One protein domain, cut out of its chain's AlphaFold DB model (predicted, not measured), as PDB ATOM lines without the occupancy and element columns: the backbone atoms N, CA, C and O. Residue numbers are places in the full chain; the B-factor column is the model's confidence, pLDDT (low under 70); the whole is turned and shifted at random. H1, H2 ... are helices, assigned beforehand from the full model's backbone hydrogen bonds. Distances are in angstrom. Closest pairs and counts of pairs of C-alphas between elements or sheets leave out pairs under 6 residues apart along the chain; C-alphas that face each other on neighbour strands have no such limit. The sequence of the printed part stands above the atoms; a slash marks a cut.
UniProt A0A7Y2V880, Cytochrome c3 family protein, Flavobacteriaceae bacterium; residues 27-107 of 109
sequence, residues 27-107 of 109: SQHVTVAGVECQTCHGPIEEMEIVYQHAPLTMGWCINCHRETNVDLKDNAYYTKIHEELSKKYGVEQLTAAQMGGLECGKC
ATOM      1  N   SER A  27      19.254  28.280  -7.260       94.81
ATOM      2  CA  SER A  27      20.590  28.095  -6.675       94.81
ATOM      3  C   SER A  27      21.511  29.294  -6.900       94.81
ATOM      4  O   SER A  27      22.300  29.631  -6.023       94.81
ATOM      5  N   GLN A  28      21.376  29.986  -8.035       91.75
ATOM      6  CA  GLN A  28      22.156  31.195  -8.318       91.75
ATOM      7  C   GLN A  28      21.779  32.348  -7.383       91.75
ATOM      8  O   GLN A  28      22.636  33.119  -6.969       91.75
ATOM      9  N   HIS A  29      20.506  32.442  -7.010       94.06
ATOM     10  CA  HIS A  29      20.005  33.557  -6.210       94.06
ATOM     11  C   HIS A  29      20.161  33.292  -4.709       94.06
ATOM     12  O   HIS A  29      20.596  34.167  -3.972       94.06
ATOM     13  N   VAL A  30      19.871  32.070  -4.258       94.19
ATOM     14  CA  VAL A  30      19.918  31.714  -2.834       94.19
ATOM     15  C   VAL A  30      21.324  31.289  -2.418       94.19
ATOM     16  O   VAL A  30      21.871  31.819  -1.464       94.19
ATOM     17  N   THR A  31      21.939  30.340  -3.128       90.56
ATOM     18  CA  THR A  31      23.217  29.753  -2.689       90.56
ATOM     19  C   THR A  31      24.415  30.606  -3.079       90.56
ATOM     20  O   THR A  31      25.342  30.737  -2.288       90.56
ATOM     21  N   VAL A  32      24.426  31.155  -4.297       87.62
ATOM     22  CA  VAL A  32      25.571  31.938  -4.791       87.62
ATOM     23  C   VAL A  32      25.471  33.396  -4.353       87.62
ATOM     24  O   VAL A  32      26.451  33.936  -3.855       87.62
ATOM     25  N   ALA A  33      24.305  34.025  -4.527       89.44
ATOM     26  CA  ALA A  33      24.112  35.433  -4.177       89.44
ATOM     27  C   ALA A  33      23.631  35.671  -2.734       89.44
ATOM     28  O   ALA A  33      23.666  36.812  -2.284       89.44
ATOM     29  N   GLY A  34      23.194  34.636  -2.005       91.38
ATOM     30  CA  GLY A  34      22.774  34.778  -0.605       91.38
ATOM     31  C   GLY A  34      21.491  35.592  -0.410       91.38
ATOM     32  O   GLY A  34      21.306  36.189   0.643       91.38
ATOM     33  N   VAL A  35      20.620  35.672  -1.421       94.31
ATOM     34  CA  VAL A  35      19.376  36.448  -1.324       94.31
ATOM     35  C   VAL A  35      18.367  35.712  -0.446       94.31
ATOM     36  O   VAL A  35      17.979  34.579  -0.743       94.31
ATOM     37  N   GLU A  36      17.896  36.393   0.598       95.75
ATOM     38  CA  GLU A  36      16.874  35.877   1.509       95.75
ATOM     39  C   GLU A  36      15.532  35.646   0.805       95.75
ATOM     40  O   GLU A  36      15.081  36.463  -0.008       95.75
ATOM     41  N   CYS A  37      14.853  34.557   1.178       96.69
ATOM     42  CA  CYS A  37      13.571  34.130   0.609       96.69
ATOM     43  C   CYS A  37      12.513  35.241   0.653       96.69
ATOM     44  O   CYS A  37      11.748  35.425  -0.300       96.69
ATOM     45  N   GLN A  38      12.496  35.994   1.753       97.00
ATOM     46  CA  GLN A  38      11.529  37.045   2.042       97.00
ATOM     47  C   GLN A  38      11.602  38.198   1.039       97.00
ATOM     48  O   GLN A  38      10.585  38.830   0.763       97.00
ATOM     49  N   THR A  39      12.760  38.421   0.415       96.00
ATOM     50  CA  THR A  39      12.940  39.448  -0.621       96.00
ATOM     51  C   THR A  39      12.030  39.203  -1.829       96.00
ATOM     52  O   THR A  39      11.491  40.140  -2.416       96.00
ATOM     53  N   CYS A  40      11.845  37.933  -2.202       96.75
ATOM     54  CA  CYS A  40      11.077  37.533  -3.383       96.75
ATOM     55  C   CYS A  40       9.656  37.080  -3.024       96.75
ATOM     56  O   CYS A  40       8.704  37.371  -3.749       96.75
ATOM     57  N   HIS A  41       9.508  36.349  -1.918       97.50
ATOM     58  CA  HIS A  41       8.256  35.693  -1.536       97.50
ATOM     59  C   HIS A  41       7.516  36.382  -0.383       97.50
ATOM     60  O   HIS A  41       6.406  35.967  -0.064       97.50
ATOM     61  N   GLY A  42       8.066  37.461   0.186       97.00
ATOM     62  CA  GLY A  42       7.500  38.151   1.348       97.00
ATOM     63  C   GLY A  42       7.689  37.372   2.657       97.00
ATOM     64  O   GLY A  42       8.337  36.323   2.649       97.00
ATOM     65  N   PRO A  43       7.125  37.859   3.780       97.50
ATOM     66  CA  PRO A  43       7.210  37.211   5.094       97.50
ATOM     67  C   PRO A  43       6.349  35.939   5.124       97.50
ATOM     68  O   PRO A  43       5.247  35.915   5.670       97.50
ATOM     69  N   ILE A  44       6.823  34.889   4.451       96.12
ATOM     70  CA  ILE A  44       6.098  33.632   4.225       96.12
ATOM     71  C   ILE A  44       5.696  32.958   5.540       96.12
ATOM     72  O   ILE A  44       4.661  32.302   5.609       96.12
ATOM     73  N   GLU A  45       6.488  33.163   6.589       96.69
ATOM     74  CA  GLU A  45       6.254  32.680   7.945       96.69
ATOM     75  C   GLU A  45       5.008  33.283   8.616       96.69
ATOM     76  O   GLU A  45       4.467  32.676   9.537       96.69
ATOM     77  N   GLU A  46       4.521  34.431   8.137       97.44
ATOM     78  CA  GLU A  46       3.309  35.098   8.633       97.44
ATOM     79  C   GLU A  46       2.085  34.850   7.725       97.44
ATOM     80  O   GLU A  46       0.981  35.322   8.010       97.44
ATOM     81  N   MET A  47       2.252  34.120   6.616       97.00
ATOM     82  CA  MET A  47       1.187  33.884   5.637       97.00
ATOM     83  C   MET A  47       0.363  32.635   5.974       97.00
ATOM     84  O   MET A  47       0.767  31.515   5.670       97.00
ATOM     85  N   GLU A  48      -0.854  32.828   6.492       97.19
ATOM     86  CA  GLU A  48      -1.837  31.739   6.657       97.19
ATOM     87  C   GLU A  48      -2.225  31.107   5.304       97.19
ATOM     88  O   GLU A  48      -2.390  29.894   5.176       97.19
ATOM     89  N   ILE A  49      -2.348  31.940   4.266       96.19
ATOM     90  CA  ILE A  49      -2.555  31.521   2.878       96.19
ATOM     91  C   ILE A  49      -1.530  32.254   2.021       96.19
ATOM     92  O   ILE A  49      -1.478  33.486   2.023       96.19
ATOM     93  N   VAL A  50      -0.728  31.499   1.271       96.38
ATOM     94  CA  VAL A  50       0.328  32.072   0.431       96.38
ATOM     95  C   VAL A  50      -0.281  32.928  -0.681       96.38
ATOM     96  O   VAL A  50      -1.160  32.479  -1.420       96.38
ATOM     97  N   TYR A  51       0.243  34.138  -0.838       95.62
ATOM     98  CA  TYR A  51      -0.049  35.031  -1.954       95.62
ATOM     99  C   TYR A  51       1.251  35.489  -2.619       95.62
ATOM    100  O   TYR A  51       2.345  35.325  -2.081       95.62
ATOM    101  N   GLN A  52       1.140  36.048  -3.823       96.75
ATOM    102  CA  GLN A  52       2.294  36.597  -4.521       96.75
ATOM    103  C   GLN A  52       2.643  37.979  -3.948       96.75
ATOM    104  O   GLN A  52       1.896  38.936  -4.143       96.75
ATOM    105  N   HIS A  53       3.768  38.067  -3.233       96.19
ATOM    106  CA  HIS A  53       4.254  39.306  -2.620       96.19
ATOM    107  C   HIS A  53       4.944  40.224  -3.639       96.19
ATOM    108  O   HIS A  53       4.511  41.354  -3.859       96.19
ATOM    109  N   ALA A  54       6.006  39.734  -4.288       96.19
ATOM    110  CA  ALA A  54       6.704  40.479  -5.327       96.19
ATOM    111  C   ALA A  54       6.032  40.278  -6.698       96.19
ATOM    112  O   ALA A  54       5.529  39.194  -7.004       96.19
ATOM    113  N   PRO A  55       6.061  41.282  -7.590       95.62
ATOM    114  CA  PRO A  55       5.433  41.168  -8.904       95.62
ATOM    115  C   PRO A  55       6.149  40.176  -9.835       95.62
ATOM    116  O   PRO A  55       5.529  39.706 -10.783       95.62
ATOM    117  N   LEU A  56       7.432  39.865  -9.589       95.81
ATOM    118  CA  LEU A  56       8.261  38.954 -10.401       95.81
ATOM    119  C   LEU A  56       8.219  39.260 -11.912       95.81
ATOM    120  O   LEU A  56       8.327  38.377 -12.762       95.81
ATOM    121  N   THR A  57       8.046  40.537 -12.253       96.06
ATOM    122  CA  THR A  57       8.082  41.018 -13.636       96.06
ATOM    123  C   THR A  57       9.523  41.271 -14.062       96.06
ATOM    124  O   THR A  57      10.388  41.534 -13.229       96.06
ATOM    125  N   MET A  58       9.787  41.284 -15.372       95.44
ATOM    126  CA  MET A  58      11.120  41.593 -15.910       95.44
ATOM    127  C   MET A  58      11.693  42.904 -15.347       95.44
ATOM    128  O   MET A  58      12.864  42.953 -14.982       95.44
ATOM    129  N   GLY A  59      10.873  43.956 -15.230       96.75
ATOM    130  CA  GLY A  59      11.312  45.236 -14.665       96.75
ATOM    131  C   GLY A  59      11.758  45.121 -13.206       96.75
ATOM    132  O   GLY A  59      12.767  45.709 -12.825       96.75
ATOM    133  N   TRP A  60      11.057  44.310 -12.411       97.12
ATOM    134  CA  TRP A  60      11.443  44.021 -11.032       97.12
ATOM    135  C   TRP A  60      12.765  43.241 -10.964       97.12
ATOM    136  O   TRP A  60      13.659  43.644 -10.222       97.12
ATOM    137  N   CYS A  61      12.947  42.212 -11.803       95.94
ATOM    138  CA  CYS A  61      14.204  41.457 -11.881       95.94
ATOM    139  C   CYS A  61      15.390  42.359 -12.258       95.94
ATOM    140  O   CYS A  61      16.435  42.323 -11.614       95.94
ATOM    141  N   ILE A  62      15.219  43.207 -13.278       96.94
ATOM    142  CA  ILE A  62      16.270  44.115 -13.757       96.94
ATOM    143  C   ILE A  62      16.676  45.115 -12.676       96.94
ATOM    144  O   ILE A  62      17.866  45.374 -12.509       96.94
ATOM    145  N   ASN A  63      15.711  45.687 -11.954       97.44
ATOM    146  CA  ASN A  63      16.018  46.638 -10.887       97.44
ATOM    147  C   ASN A  63      16.743  45.946  -9.731       97.44
ATOM    148  O   ASN A  63      17.805  46.413  -9.330       97.44
ATOM    149  N   CYS A  64      16.268  44.771  -9.309       96.69
ATOM    150  CA  CYS A  64      16.965  43.955  -8.318       96.69
ATOM    151  C   CYS A  64      18.419  43.669  -8.740       96.69
ATOM    152  O   CYS A  64      19.341  43.862  -7.952       96.69
ATOM    153  N   HIS A  65      18.663  43.319 -10.008       96.56
ATOM    154  CA  HIS A  65      20.017  43.067 -10.518       96.56
ATOM    155  C   HIS A  65      20.910  44.317 -10.553       96.56
ATOM    156  O   HIS A  65      22.132  44.196 -10.466       96.56
ATOM    157  N   ARG A  66      20.330  45.510 -10.722       95.69
ATOM    158  CA  ARG A  66      21.063  46.788 -10.715       95.69
ATOM    159  C   ARG A  66      21.435  47.246  -9.312       95.69
ATOM    160  O   ARG A  66      22.415  47.966  -9.172       95.69
ATOM    161  N   GLU A  67      20.644  46.872  -8.317       94.31
ATOM    162  CA  GLU A  67      20.768  47.368  -6.943       94.31
ATOM    163  C   GLU A  67      21.479  46.371  -6.021       94.31
ATOM    164  O   GLU A  67      22.129  46.773  -5.058       94.31
ATOM    165  N   THR A  68      21.398  45.073  -6.323       92.25
ATOM    166  CA  THR A  68      21.975  44.019  -5.483       92.25
ATOM    167  C   THR A  68      23.460  43.843  -5.771       92.25
ATOM    168  O   THR A  68      23.851  43.435  -6.872       92.25
ATOM    169  N   ASN A  69      24.281  44.111  -4.757       90.06
ATOM    170  CA  ASN A  69      25.702  43.785  -4.766       90.06
ATOM    171  C   ASN A  69      25.903  42.277  -4.595       90.06
ATOM    172  O   ASN A  69      25.211  41.630  -3.813       90.06
ATOM    173  N   VAL A  70      26.873  41.733  -5.318       84.94
ATOM    174  CA  VAL A  70      27.291  40.339  -5.209       84.94
ATOM    175  C   VAL A  70      28.513  40.284  -4.306       84.94
ATOM    176  O   VAL A  70      29.488  41.007  -4.531       84.94
ATOM    177  N   ASP A  71      28.468  39.425  -3.289       80.00
ATOM    178  CA  ASP A  71      29.644  39.168  -2.470       80.00
ATOM    179  C   ASP A  71      30.623  38.264  -3.227       80.00
ATOM    180  O   ASP A  71      30.327  37.122  -3.583       80.00
ATOM    181  N   LEU A  72      31.795  38.818  -3.515       75.31
ATOM    182  CA  LEU A  72      32.863  38.155  -4.256       75.31
ATOM    183  C   LEU A  72      34.090  37.898  -3.375       75.31
ATOM    184  O   LEU A  72      35.078  37.359  -3.877       75.31
ATOM    185  N   LYS A  73      34.056  38.288  -2.090       65.56
ATOM    186  CA  LYS A  73      35.260  38.418  -1.257       65.56
ATOM    187  C   LYS A  73      35.933  37.085  -0.916       65.56
ATOM    188  O   LYS A  73      37.141  37.082  -0.719       65.56
ATOM    189  N   ASP A  74      35.218  35.963  -1.001       69.31
ATOM    190  CA  ASP A  74      35.744  34.643  -0.615       69.31
ATOM    191  C   ASP A  74      35.600  33.557  -1.694       69.31
ATOM    192  O   ASP A  74      35.712  32.361  -1.420       69.31
ATOM    193  N   ASN A  75      35.373  33.945  -2.953       76.81
ATOM    194  CA  ASN A  75      35.224  32.988  -4.045       76.81
ATOM    195  C   ASN A  75      36.388  33.072  -5.041       76.81
ATOM    196  O   ASN A  75      36.430  33.946  -5.908       76.81
ATOM    197  N   ALA A  76      37.296  32.093  -4.966       82.38
ATOM    198  CA  ALA A  76      38.462  31.982  -5.847       82.38
ATOM    199  C   ALA A  76      38.105  31.927  -7.346       82.38
ATOM    200  O   ALA A  76      38.921  32.287  -8.194       82.38
ATOM    201  N   TYR A  77      36.885  31.501  -7.690       80.69
ATOM    202  CA  TYR A  77      36.393  31.532  -9.066       80.69
ATOM    203  C   TYR A  77      36.261  32.967  -9.598       80.69
ATOM    204  O   TYR A  77      36.543  33.221 -10.768       80.69
ATOM    205  N   TYR A  78      35.875  33.918  -8.742       82.44
ATOM    206  CA  TYR A  78      35.583  35.293  -9.141       82.44
ATOM    207  C   TYR A  78      36.749  36.264  -8.977       82.44
ATOM    208  O   TYR A  78      36.628  37.384  -9.458       82.44
ATOM    209  N   THR A  79      37.882  35.874  -8.384       85.25
ATOM    210  CA  THR A  79      38.997  36.797  -8.090       85.25
ATOM    211  C   THR A  79      39.435  37.614  -9.310       85.25
ATOM    212  O   THR A  79      39.487  38.838  -9.246       85.25
ATOM    213  N   LYS A  80      39.654  36.962 -10.460       86.62
ATOM    214  CA  LYS A  80      40.069  37.654 -11.696       86.62
ATOM    215  C   LYS A  80      38.988  38.586 -12.244       86.62
ATOM    216  O   LYS A  80      39.277  39.710 -12.636       86.62
ATOM    217  N   ILE A  81      37.740  38.115 -12.256       86.12
ATOM    218  CA  ILE A  81      36.595  38.896 -12.737       86.12
ATOM    219  C   ILE A  81      36.371  40.114 -11.842       86.12
ATOM    220  O   ILE A  81      36.124  41.207 -12.342       86.12
ATOM    221  N   HIS A  82      36.499  39.935 -10.530       86.25
ATOM    222  CA  HIS A  82      36.411  41.007  -9.559       86.25
ATOM    223  C   HIS A  82      37.490  42.062  -9.813       86.25
ATOM    224  O   HIS A  82      37.154  43.221 -10.005       86.25
ATOM    225  N   GLU A  83      38.765  41.679  -9.914       87.75
ATOM    226  CA  GLU A  83      39.861  42.619 -10.193       87.75
ATOM    227  C   GLU A  83      39.648  43.416 -11.492       87.75
ATOM    228  O   GLU A  83      39.785  44.645 -11.505       87.75
ATOM    229  N   GLU A  84      39.280  42.742 -12.586       90.06
ATOM    230  CA  GLU A  84      39.069  43.383 -13.887       90.06
ATOM    231  C   GLU A  84      37.866  44.334 -13.884       90.06
ATOM    232  O   GLU A  84      37.971  45.480 -14.340       90.06
ATOM    233  N   LEU A  85      36.721  43.886 -13.366       88.94
ATOM    234  CA  LEU A  85      35.490  44.672 -13.369       88.94
ATOM    235  C   LEU A  85      35.534  45.805 -12.338       88.94
ATOM    236  O   LEU A  85      35.108  46.916 -12.659       88.94
ATOM    237  N   SER A  86      36.105  45.578 -11.155       88.81
ATOM    238  CA  SER A  86      36.305  46.621 -10.141       88.81
ATOM    239  C   SER A  86      37.215  47.730 -10.673       88.81
ATOM    240  O   SER A  86      36.897  48.910 -10.530       88.81
ATOM    241  N   LYS A  87      38.287  47.387 -11.404       91.19
ATOM    242  CA  LYS A  87      39.144  48.378 -12.080       91.19
ATOM    243  C   LYS A  87      38.409  49.128 -13.194       91.19
ATOM    244  O   LYS A  87      38.608  50.329 -13.349       91.19
ATOM    245  N   LYS A  88      37.576  48.435 -13.974       90.62
ATOM    246  CA  LYS A  88      36.810  49.029 -15.081       90.62
ATOM    247  C   LYS A  88      35.767  50.034 -14.594       90.62
ATOM    248  O   LYS A  88      35.611  51.085 -15.209       90.62
ATOM    249  N   TYR A  89      35.036  49.695 -13.536       88.50
ATOM    250  CA  TYR A  89      33.934  50.513 -13.025       88.50
ATOM    251  C   TYR A  89      34.341  51.439 -11.873       88.50
ATOM    252  O   TYR A  89      33.563  52.316 -11.512       88.50
ATOM    253  N   GLY A  90      35.544  51.280 -11.314       89.25
ATOM    254  CA  GLY A  90      36.042  52.104 -10.211       89.25
ATOM    255  C   GLY A  90      35.299  51.873  -8.894       89.25
ATOM    256  O   GLY A  90      35.194  52.796  -8.091       89.25
ATOM    257  N   VAL A  91      34.756  50.671  -8.682       87.38
ATOM    258  CA  VAL A  91      33.980  50.297  -7.487       87.38
ATOM    259  C   VAL A  91      34.591  49.074  -6.817       87.38
ATOM    260  O   VAL A  91      35.147  48.216  -7.493       87.38
ATOM    261  N   GLU A  92      34.488  48.990  -5.490       83.81
ATOM    262  CA  GLU A  92      34.926  47.806  -4.737       83.81
ATOM    263  C   GLU A  92      33.885  46.682  -4.799       83.81
ATOM    264  O   GLU A  92      34.246  45.515  -4.839       83.81
ATOM    265  N   GLN A  93      32.591  47.011  -4.819       86.38
ATOM    266  CA  GLN A  93      31.508  46.030  -4.905       86.38
ATOM    267  C   GLN A  93      30.863  46.069  -6.285       86.38
ATOM    268  O   GLN A  93      30.621  47.144  -6.834       86.38
ATOM    269  N   LEU A  94      30.582  44.888  -6.830       89.38
ATOM    270  CA  LEU A  94      29.948  44.728  -8.131       89.38
ATOM    271  C   LEU A  94      28.505  44.283  -7.947       89.38
ATOM    272  O   LEU A  94      28.206  43.416  -7.132       89.38
ATOM    273  N   THR A  95      27.622  44.844  -8.756       92.62
ATOM    274  CA  THR A  95      26.226  44.420  -8.856       92.62
ATOM    275  C   THR A  95      26.084  43.246  -9.818       92.62
ATOM    276  O   THR A  95      26.912  43.055 -10.719       92.62
ATOM    277  N   ALA A  96      24.990  42.492  -9.702       91.94
ATOM    278  CA  ALA A  96      24.673  41.438 -10.668       91.94
ATOM    279  C   ALA A  96      24.619  41.990 -12.108       91.94
ATOM    280  O   ALA A  96      25.065  41.338 -13.054       91.94
ATOM    281  N   ALA A  97      24.156  43.232 -12.280       92.44
ATOM    282  CA  ALA A  97      24.171  43.935 -13.556       92.44
ATOM    283  C   ALA A  97      25.587  44.147 -14.116       92.44
ATOM    284  O   ALA A  97      25.819  43.895 -15.300       92.44
ATOM    285  N   GLN A  98      26.547  44.560 -13.285       91.56
ATOM    286  CA  GLN A  98      27.940  44.763 -13.703       91.56
ATOM    287  C   GLN A  98      28.655  43.452 -14.053       91.56
ATOM    288  O   GLN A  98      29.558  43.465 -14.889       91.56
ATOM    289  N   MET A  99      28.206  42.328 -13.488       88.19
ATOM    290  CA  MET A  99      28.655  40.970 -13.830       88.19
ATOM    291  C   MET A  99      27.968  40.395 -15.087       88.19
ATOM    292  O   MET A  99      28.147  39.225 -15.434       88.19
ATOM    293  N   GLY A 100      27.165  41.204 -15.784       89.50
ATOM    294  CA  GLY A 100      26.477  40.819 -17.016       89.50
ATOM    295  C   GLY A 100      25.141  40.115 -16.787       89.50
ATOM    296  O   GLY A 100      24.628  39.488 -17.708       89.50
ATOM    297  N   GLY A 101      24.547  40.194 -15.595       91.38
ATOM    298  CA  GLY A 101      23.225  39.636 -15.272       91.38
ATOM    299  C   GLY A 101      22.041  40.316 -15.978       91.38
ATOM    300  O   GLY A 101      20.898  40.074 -15.606       91.38
ATOM    301  N   LEU A 102      22.295  41.186 -16.960       94.25
ATOM    302  CA  LEU A 102      21.286  41.867 -17.784       94.25
ATOM    303  C   LEU A 102      21.335  41.444 -19.262       94.25
ATOM    304  O   LEU A 102      20.630  42.010 -20.096       94.25
ATOM    305  N   GLU A 103      22.186  40.480 -19.607       93.81
ATOM    306  CA  GLU A 103      22.253  39.935 -20.961       93.81
ATOM    307  C   GLU A 103      20.997  39.114 -21.272       93.81
ATOM    308  O   GLU A 103      20.613  38.246 -20.489       93.81
ATOM    309  N   CYS A 104      20.388  39.348 -22.442       92.69
ATOM    310  CA  CYS A 104      19.139  38.688 -22.841       92.69
ATOM    311  C   CYS A 104      19.256  37.159 -22.746       92.69
ATOM    312  O   CYS A 104      18.428  36.534 -22.093       92.69
ATOM    313  N   GLY A 105      20.349  36.600 -23.283       92.88
ATOM    314  CA  GLY A 105      20.635  35.161 -23.333       92.88
ATOM    315  C   GLY A 105      20.745  34.449 -21.980       92.88
ATOM    316  O   GLY A 105      20.701  33.224 -21.926       92.88
ATOM    317  N   LYS A 106      20.911  35.186 -20.872       90.75
ATOM    318  CA  LYS A 106      21.025  34.580 -19.533       90.75
ATOM    319  C   LYS A 106      19.672  34.256 -18.910       90.75
ATOM    320  O   LYS A 106      19.604  33.407 -18.024       90.75
ATOM    321  N   CYS A 107      18.615  34.919 -19.372       91.00
ATOM    322  CA  CYS A 107      17.254  34.732 -18.875       91.00
ATOM    323  C   CYS A 107      16.294  34.281 -19.976       91.00
ATOM    324  O   CYS A 107      15.327  33.587 -19.687       91.00
TER     325      CYS A 107
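This is residues 27 to 107 of the 109 residues of the protein "Cytochrome c3 family protein" of Flavobacteriaceae bacterium (UniProt A0A7Y2V880). This is a loose, elongated string of short helices and long loops, with the looped-out stretch of residues 42 to 57 at one end of the long axis and H4 at the other. H1, H2 and H3 lie between these ends, and a short antiparallel pairing of residues 69 to 70 with 94 to 95 ties together the links before and after H4. The printed part has 81 residues with five named helices, H1 to H5 in chain order, and no named strand. Its class is all helix, though the helices hold 36 of the 81 residues. The radius of gyration of the C-alphas is 14.9 A, and the spans are 47 by 26 by 21 A.

Start at H1, residues 27 to 32, and go on to H2, residues 37 to 41: they are close but not clearly touching, and their closest C-alphas, of Val 30 and Cys 37, are 7.6 A apart. Next come H3, residues 58 to 67, H4, residues 79 to 89, and H5, residues 104 to 107; each is apart from the other named helices. In H2, H3 and H4 every O i to N i+4 pair is within hydrogen-bond range; in H1 1 of 2 is, and H5 is too short for such a pair.

Find C-alpha 27 at (20.590, 28.095, -6.675), where H1 begins. H3 runs 14.4 A from first to last C-alpha. H4 runs 15.4 A from C-alpha 79 at (38.997, 36.797, -8.090). H5 ends at C-alpha 107, (17.254, 34.732, -18.875).

The C-alphas farthest apart, of Glu 48 and Lys 87, are 48.0 A apart. The printed part has no cut. The link H1 to H2 is tight; those from H2 to H3, H3 to H4 and H4 to H5 are long. The mean pLDDT of the printed part is 91.3, and residues 73 to 74 are under 70.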